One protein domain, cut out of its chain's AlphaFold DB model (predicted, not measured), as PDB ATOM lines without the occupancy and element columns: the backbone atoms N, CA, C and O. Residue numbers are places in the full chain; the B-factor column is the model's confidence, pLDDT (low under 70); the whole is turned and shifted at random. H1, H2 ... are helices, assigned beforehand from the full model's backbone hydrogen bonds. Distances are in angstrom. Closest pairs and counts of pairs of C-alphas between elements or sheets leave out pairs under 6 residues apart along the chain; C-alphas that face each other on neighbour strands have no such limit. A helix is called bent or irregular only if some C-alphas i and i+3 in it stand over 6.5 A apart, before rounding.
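Overview. This is residues 445 to 496 of the 555 residues of the protein "DUF4200 domain-containing protein" of Chlamydomonas eustigma (UniProt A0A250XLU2). Two long helices, H1 and H2, meet near their ends at a tight link and open out as a V, with H2 the longer arm. The V is flat and nearly bare of contacts between its arms: they come near each other at the corner, and residues 445 to 462 of H1 and 472 to 496 of H2 stand free. The printed part has 52 residues with two named helices, H1 then H2, and no named strand; the class is all helix. It is extended, with a radius of gyration of the C-alphas of 16.8 A, and the C-alphas span 43 by 36 by 5 A.

Along the chain. H1 runs from Thr 445 to Asp 464, 28.6 A from first to last C-alpha. Its first C-alpha is at (-47.270, 1.156, 24.326) and its last at (-37.722, -25.013, 18.061). H2 runs from Ala 468 to Leu 496, 41.8 A from first to last C-alpha, and C-alpha 496 is at (-37.576, -11.744, 59.693). Neither helix is bent or irregular.

Arrangement. H1 and H2 are close but not clearly touching, with 1 pair of C-alphas within 8 A. Their closest C-alphas, those of Val 463 and Val 471, are 7.4 A apart. Their lines stand at a steep tilt of 55 degrees, and the helices run opposite ways. The two centres are 25.0 A apart. In both H1 and H2, every O i to N i+4 pair is within hydrogen-bond range.

Size, cuts and confidence. The two C-alphas farthest apart are those of Thr 465 and Leu 496, at 45.9 A. The first and last printed C-alphas, of Thr 445 and Leu 496, are 38.9 A apart. The link from H1 to H2, with 3 residues between them, is tight. The printed part has no cut. The mean pLDDT of the printed part is 86.5, and no printed residue is under 70.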
ATOM      1  N   THR A 445     -47.142   2.413  23.551       82.56
ATOM      2  CA  THR A 445     -47.270   1.156  24.326       82.56
ATOM      3  C   THR A 445     -47.641  -0.057  23.465       82.56
ATOM      4  O   THR A 445     -47.086  -1.136  23.642       82.56
ATOM      5  N   LEU A 446     -48.556   0.123  22.507       84.62
ATOM      6  CA  LEU A 446     -48.939  -0.921  21.548       84.62
ATOM      7  C   LEU A 446     -47.758  -1.350  20.674       84.62
ATOM      8  O   LEU A 446     -47.560  -2.533  20.447       84.62
ATOM      9  N   GLN A 447     -46.943  -0.395  20.239       83.94
ATOM     10  CA  GLN A 447     -45.795  -0.654  19.381       83.94
ATOM     11  C   GLN A 447     -44.645  -1.311  20.157       83.94
ATOM     12  O   GLN A 447     -43.985  -2.204  19.632       83.94
ATOM     13  N   MET A 448     -44.463  -0.941  21.433       85.12
ATOM     14  CA  MET A 448     -43.572  -1.659  22.350       85.12
ATOM     15  C   MET A 448     -43.998  -3.124  22.496       85.12
ATOM     16  O   MET A 448     -43.153  -4.009  22.402       85.12
ATOM     17  N   LEU A 449     -45.298  -3.389  22.677       87.88
ATOM     18  CA  LEU A 449     -45.834  -4.752  22.758       87.88
ATOM     19  C   LEU A 449     -45.614  -5.533  21.460       87.88
ATOM     20  O   LEU A 449     -45.102  -6.642  21.526       87.88
ATOM     21  N   THR A 450     -45.893  -4.946  20.293       87.88
ATOM     22  CA  THR A 450     -45.664  -5.604  18.993       87.88
ATOM     23  C   THR A 450     -44.192  -5.965  18.773       87.88
ATOM     24  O   THR A 450     -43.878  -7.047  18.278       87.88
ATOM     25  N   ASN A 451     -43.267  -5.091  19.173       86.25
ATOM     26  CA  ASN A 451     -41.830  -5.362  19.089       86.25
ATOM     27  C   ASN A 451     -41.392  -6.461  20.073       86.25
ATOM     28  O   ASN A 451     -40.565  -7.304  19.725       86.25
ATOM     29  N   ILE A 452     -41.956  -6.476  21.289       88.56
ATOM     30  CA  ILE A 452     -41.728  -7.544  22.275       88.56
ATOM     31  C   ILE A 452     -42.249  -8.881  21.740       88.56
ATOM     32  O   ILE A 452     -41.529  -9.872  21.809       88.56
ATOM     33  N   GLU A 453     -43.459  -8.910  21.180       89.38
ATOM     34  CA  GLU A 453     -44.059 -10.102  20.568       89.38
ATOM     35  C   GLU A 453     -43.198 -10.625  19.418       89.38
ATOM     36  O   GLU A 453     -42.825 -11.794  19.423       89.38
ATOM     37  N   SER A 454     -42.758  -9.745  18.515       88.12
ATOM     38  CA  SER A 454     -41.871 -10.122  17.403       88.12
ATOM     39  C   SER A 454     -40.556 -10.739  17.900       88.12
ATOM     40  O   SER A 454     -40.064 -11.716  17.337       88.12
ATOM     41  N   LYS A 455     -39.982 -10.200  18.986       87.12
ATOM     42  CA  LYS A 455     -38.753 -10.741  19.582       87.12
ATOM     43  C   LYS A 455     -38.987 -12.075  20.293       87.12
ATOM     44  O   LYS A 455     -38.114 -12.940  20.269       87.12
ATOM     45  N   LEU A 456     -40.147 -12.251  20.924       86.81
ATOM     46  CA  LEU A 456     -40.545 -13.523  21.523       86.81
ATOM     47  C   LEU A 456     -40.730 -14.601  20.455       86.81
ATOM     48  O   LEU A 456     -40.225 -15.703  20.638       86.81
ATOM     49  N   GLU A 457     -41.378 -14.284  19.335       88.44
ATOM     50  CA  GLU A 457     -41.525 -15.205  18.203       88.44
ATOM     51  C   GLU A 457     -40.166 -15.612  17.617       88.44
ATOM     52  O   GLU A 457     -39.941 -16.796  17.368       88.44
ATOM     53  N   GLU A 458     -39.222 -14.673  17.478       88.62
ATOM     54  CA  GLU A 458     -37.848 -14.975  17.050       88.62
ATOM     55  C   GLU A 458     -37.151 -15.956  18.008       88.62
ATOM     56  O   GLU A 458     -36.514 -16.915  17.569       88.62
ATOM     57  N   TYR A 459     -37.289 -15.756  19.325       88.00
ATOM     58  CA  TYR A 459     -36.701 -16.661  20.314       88.00
ATOM     59  C   TYR A 459     -37.385 -18.027  20.356       88.00
ATOM     60  O   TYR A 459     -36.689 -19.028  20.502       88.00
ATOM     61  N   LEU A 460     -38.708 -18.091  20.205       86.62
ATOM     62  CA  LEU A 460     -39.435 -19.359  20.137       86.62
ATOM     63  C   LEU A 460     -39.032 -20.155  18.891       86.62
ATOM     64  O   LEU A 460     -38.688 -21.327  19.010       86.62
ATOM     65  N   ALA A 461     -38.932 -19.503  17.730       88.06
ATOM     66  CA  ALA A 461     -38.434 -20.140  16.514       88.06
ATOM     67  C   ALA A 461     -36.987 -20.644  16.671       88.06
ATOM     68  O   ALA A 461     -36.653 -21.732  16.206       88.06
ATOM     69  N   ALA A 462     -36.121 -19.892  17.362       86.31
ATOM     70  CA  ALA A 462     -34.767 -20.351  17.671       86.31
ATOM     71  C   ALA A 462     -34.769 -21.568  18.614       86.31
ATOM     72  O   ALA A 462     -33.979 -22.491  18.411       86.31
ATOM     73  N   VAL A 463     -35.661 -21.603  19.610       83.81
ATOM     74  CA  VAL A 463     -35.823 -22.742  20.531       83.81
ATOM     75  C   VAL A 463     -36.290 -23.999  19.799       83.81
ATOM     76  O   VAL A 463     -35.710 -25.058  20.028       83.81
ATOM     77  N   ASP A 464     -37.224 -23.879  18.855       84.31
ATOM     78  CA  ASP A 464     -37.722 -25.013  18.061       84.31
ATOM     79  C   ASP A 464     -36.639 -25.654  17.175       84.31
ATOM     80  O   ASP A 464     -36.712 -26.839  16.846       84.31
ATOM     81  N   THR A 465     -35.602 -24.896  16.796       84.38
ATOM     82  CA  THR A 465     -34.460 -25.425  16.023       84.38
ATOM     83  C   THR A 465     -33.377 -26.088  16.877       84.38
ATOM     84  O   THR A 465     -32.479 -26.735  16.332       84.38
ATOM     85  N   MET A 466     -33.419 -25.936  18.205       85.06
ATOM     86  CA  MET A 466     -32.422 -26.506  19.112       85.06
ATOM     87  C   MET A 466     -32.788 -27.940  19.545       85.06
ATOM     88  O   MET A 466     -33.962 -28.301  19.587       85.06
ATOM     89  N   PRO A 467     -31.803 -28.789  19.906       85.50
ATOM     90  CA  PRO A 467     -32.075 -30.145  20.377       85.50
ATOM     91  C   PRO A 467     -32.964 -30.169  21.631       85.50
ATOM     92  O   PRO A 467     -32.634 -29.543  22.641       85.50
ATOM     93  N   ALA A 468     -34.045 -30.955  21.592       79.69
ATOM     94  CA  ALA A 468     -35.054 -31.017  22.654       79.69
ATOM     95  C   ALA A 468     -34.482 -31.403  24.035       79.69
ATOM     96  O   ALA A 468     -34.901 -30.851  25.049       79.69
ATOM     97  N   GLU A 469     -33.473 -32.284  24.088       83.25
ATOM     98  CA  GLU A 469     -32.820 -32.663  25.353       83.25
ATOM     99  C   GLU A 469     -32.047 -31.503  25.998       83.25
ATOM    100  O   GLU A 469     -32.028 -31.355  27.222       83.25
ATOM    101  N   PHE A 470     -31.427 -30.645  25.181       85.00
ATOM    102  CA  PHE A 470     -30.714 -29.475  25.679       85.00
ATOM    103  C   PHE A 470     -31.698 -28.446  26.246       85.00
ATOM    104  O   PHE A 470     -31.483 -27.948  27.352       85.00
ATOM    105  N   VAL A 471     -32.809 -28.192  25.545       83.88
ATOM    106  CA  VAL A 471     -33.866 -27.266  25.986       83.88
ATOM    107  C   VAL A 471     -34.483 -27.726  27.312       83.88
ATOM    108  O   VAL A 471     -34.463 -26.963  28.278       83.88
ATOM    109  N   ASP A 472     -34.908 -28.988  27.415       84.25
ATOM    110  CA  ASP A 472     -35.502 -29.547  28.640       84.25
ATOM    111  C   ASP A 472     -34.524 -29.499  29.833       84.25
ATOM    112  O   ASP A 472     -34.893 -29.157  30.961       84.25
ATOM    113  N   SER A 473     -33.228 -29.750  29.600       86.06
ATOM    114  CA  SER A 473     -32.209 -29.648  30.656       86.06
ATOM    115  C   SER A 473     -32.046 -28.221  31.205       86.06
ATOM    116  O   SER A 473     -31.921 -28.025  32.421       86.06
ATOM    117  N   ILE A 474     -32.096 -27.211  30.330       87.44
ATOM    118  CA  ILE A 474     -31.976 -25.797  30.698       87.44
ATOM    119  C   ILE A 474     -33.265 -25.298  31.358       87.44
ATOM    120  O   ILE A 474     -33.188 -24.566  32.350       87.44
ATOM    121  N   GLU A 475     -34.438 -25.722  30.887       85.12
ATOM    122  CA  GLU A 475     -35.725 -25.419  31.520       85.12
ATOM    123  C   GLU A 475     -35.797 -25.984  32.937       85.12
ATOM    124  O   GLU A 475     -36.076 -25.241  33.882       85.12
ATOM    125  N   LYS A 476     -35.428 -27.259  33.125       88.44
ATOM    126  CA  LYS A 476     -35.330 -27.883  34.453       88.44
ATOM    127  C   LYS A 476     -34.352 -27.143  35.363       88.44
ATOM    128  O   LYS A 476     -34.644 -26.953  36.546       88.44
ATOM    129  N   ALA A 477     -33.213 -26.687  34.840       89.62
ATOM    130  CA  ALA A 477     -32.250 -25.901  35.610       89.62
ATOM    131  C   ALA A 477     -32.810 -24.525  36.017       89.62
ATOM    132  O   ALA A 477     -32.675 -24.122  37.176       89.62
ATOM    133  N   ARG A 478     -33.484 -23.816  35.101       88.81
ATOM    134  CA  ARG A 478     -34.124 -22.516  35.371       88.81
ATOM    135  C   ARG A 478     -35.290 -22.638  36.344       88.81
ATOM    136  O   ARG A 478     -35.422 -21.800  37.232       88.81
ATOM    137  N   GLU A 479     -36.106 -23.676  36.218       85.81
ATOM    138  CA  GLU A 479     -37.210 -23.958  37.134       85.81
ATOM    139  C   GLU A 479     -36.693 -24.324  38.533       85.81
ATOM    140  O   GLU A 479     -37.203 -23.835  39.545       85.81
ATOM    141  N   LYS A 480     -35.608 -25.104  38.621       89.69
ATOM    142  CA  LYS A 480     -34.931 -25.396  39.894       89.69
ATOM    143  C   LYS A 480     -34.407 -24.125  40.565       89.69
ATOM    144  O   LYS A 480     -34.549 -23.988  41.780       89.69
ATOM    145  N   GLU A 481     -33.858 -23.191  39.792       90.38
ATOM    146  CA  GLU A 481     -33.396 -21.894  40.292       90.38
ATOM    147  C   GLU A 481     -34.553 -21.023  40.801       90.38
ATOM    148  O   GLU A 481     -34.474 -20.497  41.909       90.38
ATOM    149  N   ARG A 482     -35.673 -20.937  40.066       86.81
ATOM    150  CA  ARG A 482     -36.876 -20.217  40.535       86.81
ATOM    151  C   ARG A 482     -37.396 -20.784  41.851       86.81
ATOM    152  O   ARG A 482     -37.692 -20.032  42.776       86.81
ATOM    153  N   ARG A 483     -37.462 -22.115  41.961       85.44
ATOM    154  CA  ARG A 483     -37.864 -22.795  43.202       85.44
ATOM    155  C   ARG A 483     -36.892 -22.522  44.342       85.44
ATOM    156  O   ARG A 483     -37.341 -22.413  45.478       85.44
ATOM    157  N   ARG A 484     -35.589 -22.423  44.065       87.94
ATOM    158  CA  ARG A 484     -34.581 -22.061  45.067       87.94
ATOM    159  C   ARG A 484     -34.811 -20.638  45.574       87.94
ATOM    160  O   ARG A 484     -34.998 -20.472  46.771       87.94
ATOM    161  N   ILE A 485     -34.930 -19.663  44.670       89.44
ATOM    162  CA  ILE A 485     -35.187 -18.256  45.016       89.44
ATOM    163  C   ILE A 485     -36.473 -18.120  45.843       89.44
ATOM    164  O   ILE A 485     -36.458 -17.484  46.890       89.44
ATOM    165  N   ALA A 486     -37.567 -18.772  45.438       87.56
ATOM    166  CA  ALA A 486     -38.831 -18.712  46.175       87.56
ATOM    167  C   ALA A 486     -38.745 -19.347  47.577       87.56
ATOM    168  O   ALA A 486     -39.374 -18.867  48.522       87.56
ATOM    169  N   ARG A 487     -37.970 -20.431  47.737       88.38
ATOM    170  CA  ARG A 487     -37.718 -21.042  49.054       88.38
ATOM    171  C   ARG A 487     -36.872 -20.132  49.933       88.38
ATOM    172  O   ARG A 487     -37.225 -19.959  51.094       88.38
ATOM    173  N   ASP A 488     -35.809 -19.555  49.386       86.19
ATOM    174  CA  ASP A 488     -34.909 -18.656  50.109       86.19
ATOM    175  C   ASP A 488     -35.646 -17.378  50.533       86.19
ATOM    176  O   ASP A 488     -35.536 -16.952  51.682       86.19
ATOM    177  N   GLU A 489     -36.489 -16.818  49.659       90.06
ATOM    178  CA  GLU A 489     -37.340 -15.673  49.982       90.06
ATOM    179  C   GLU A 489     -38.338 -16.020  51.095       90.06
ATOM    180  O   GLU A 489     -38.410 -15.305  52.096       90.06
ATOM    181  N   LYS A 490     -39.036 -17.159  51.004       89.69
ATOM    182  CA  LYS A 490     -39.944 -17.626  52.066       89.69
ATOM    183  C   LYS A 490     -39.217 -17.858  53.393       89.69
ATOM    184  O   LYS A 490     -39.744 -17.509  54.449       89.69
ATOM    185  N   LEU A 491     -38.016 -18.432  53.353       86.88
ATOM    186  CA  LEU A 491     -37.200 -18.691  54.538       86.88
ATOM    187  C   LEU A 491     -36.719 -17.378  55.170       86.88
ATOM    188  O   LEU A 491     -36.788 -17.229  56.387       86.88
ATOM    189  N   SER A 492     -36.326 -16.399  54.352       86.38
ATOM    190  CA  SER A 492     -35.954 -15.057  54.811       86.38
ATOM    191  C   SER A 492     -37.135 -14.306  55.443       86.38
ATOM    192  O   SER A 492     -36.983 -13.728  56.517       86.38
ATOM    193  N   GLN A 493     -38.338 -14.388  54.859       84.44
ATOM    194  CA  GLN A 493     -39.562 -13.821  55.439       84.44
ATOM    195  C   GLN A 493     -39.903 -14.462  56.792       84.44
ATOM    196  O   GLN A 493     -40.217 -13.749  57.746       84.44
ATOM    197  N   GLN A 494     -39.780 -15.789  56.916       83.38
ATOM    198  CA  GLN A 494     -39.975 -16.489  58.191       83.38
ATOM    199  C   GLN A 494     -38.919 -16.109  59.235       83.38
ATOM    200  O   GLN A 494     -39.256 -15.949  60.408       83.38
ATOM    201  N   GLN A 495     -37.657 -15.935  58.831       85.31
ATOM    202  CA  GLN A 495     -36.587 -15.477  59.719       85.31
ATOM    203  C   GLN A 495     -36.831 -14.049  60.210       85.31
ATOM    204  O   GLN A 495     -36.746 -13.822  61.412       85.31
ATOM    205  N   LEU A 496     -37.210 -13.119  59.327       87.44
ATOM    206  CA  LEU A 496     -37.576 -11.744  59.693       87.44
ATOM    207  C   LEU A 496     -38.774 -11.710  60.646       87.44
ATOM    208  O   LEU A 496     -38.779 -10.956  61.619       87.44
TER     209      LEU A 496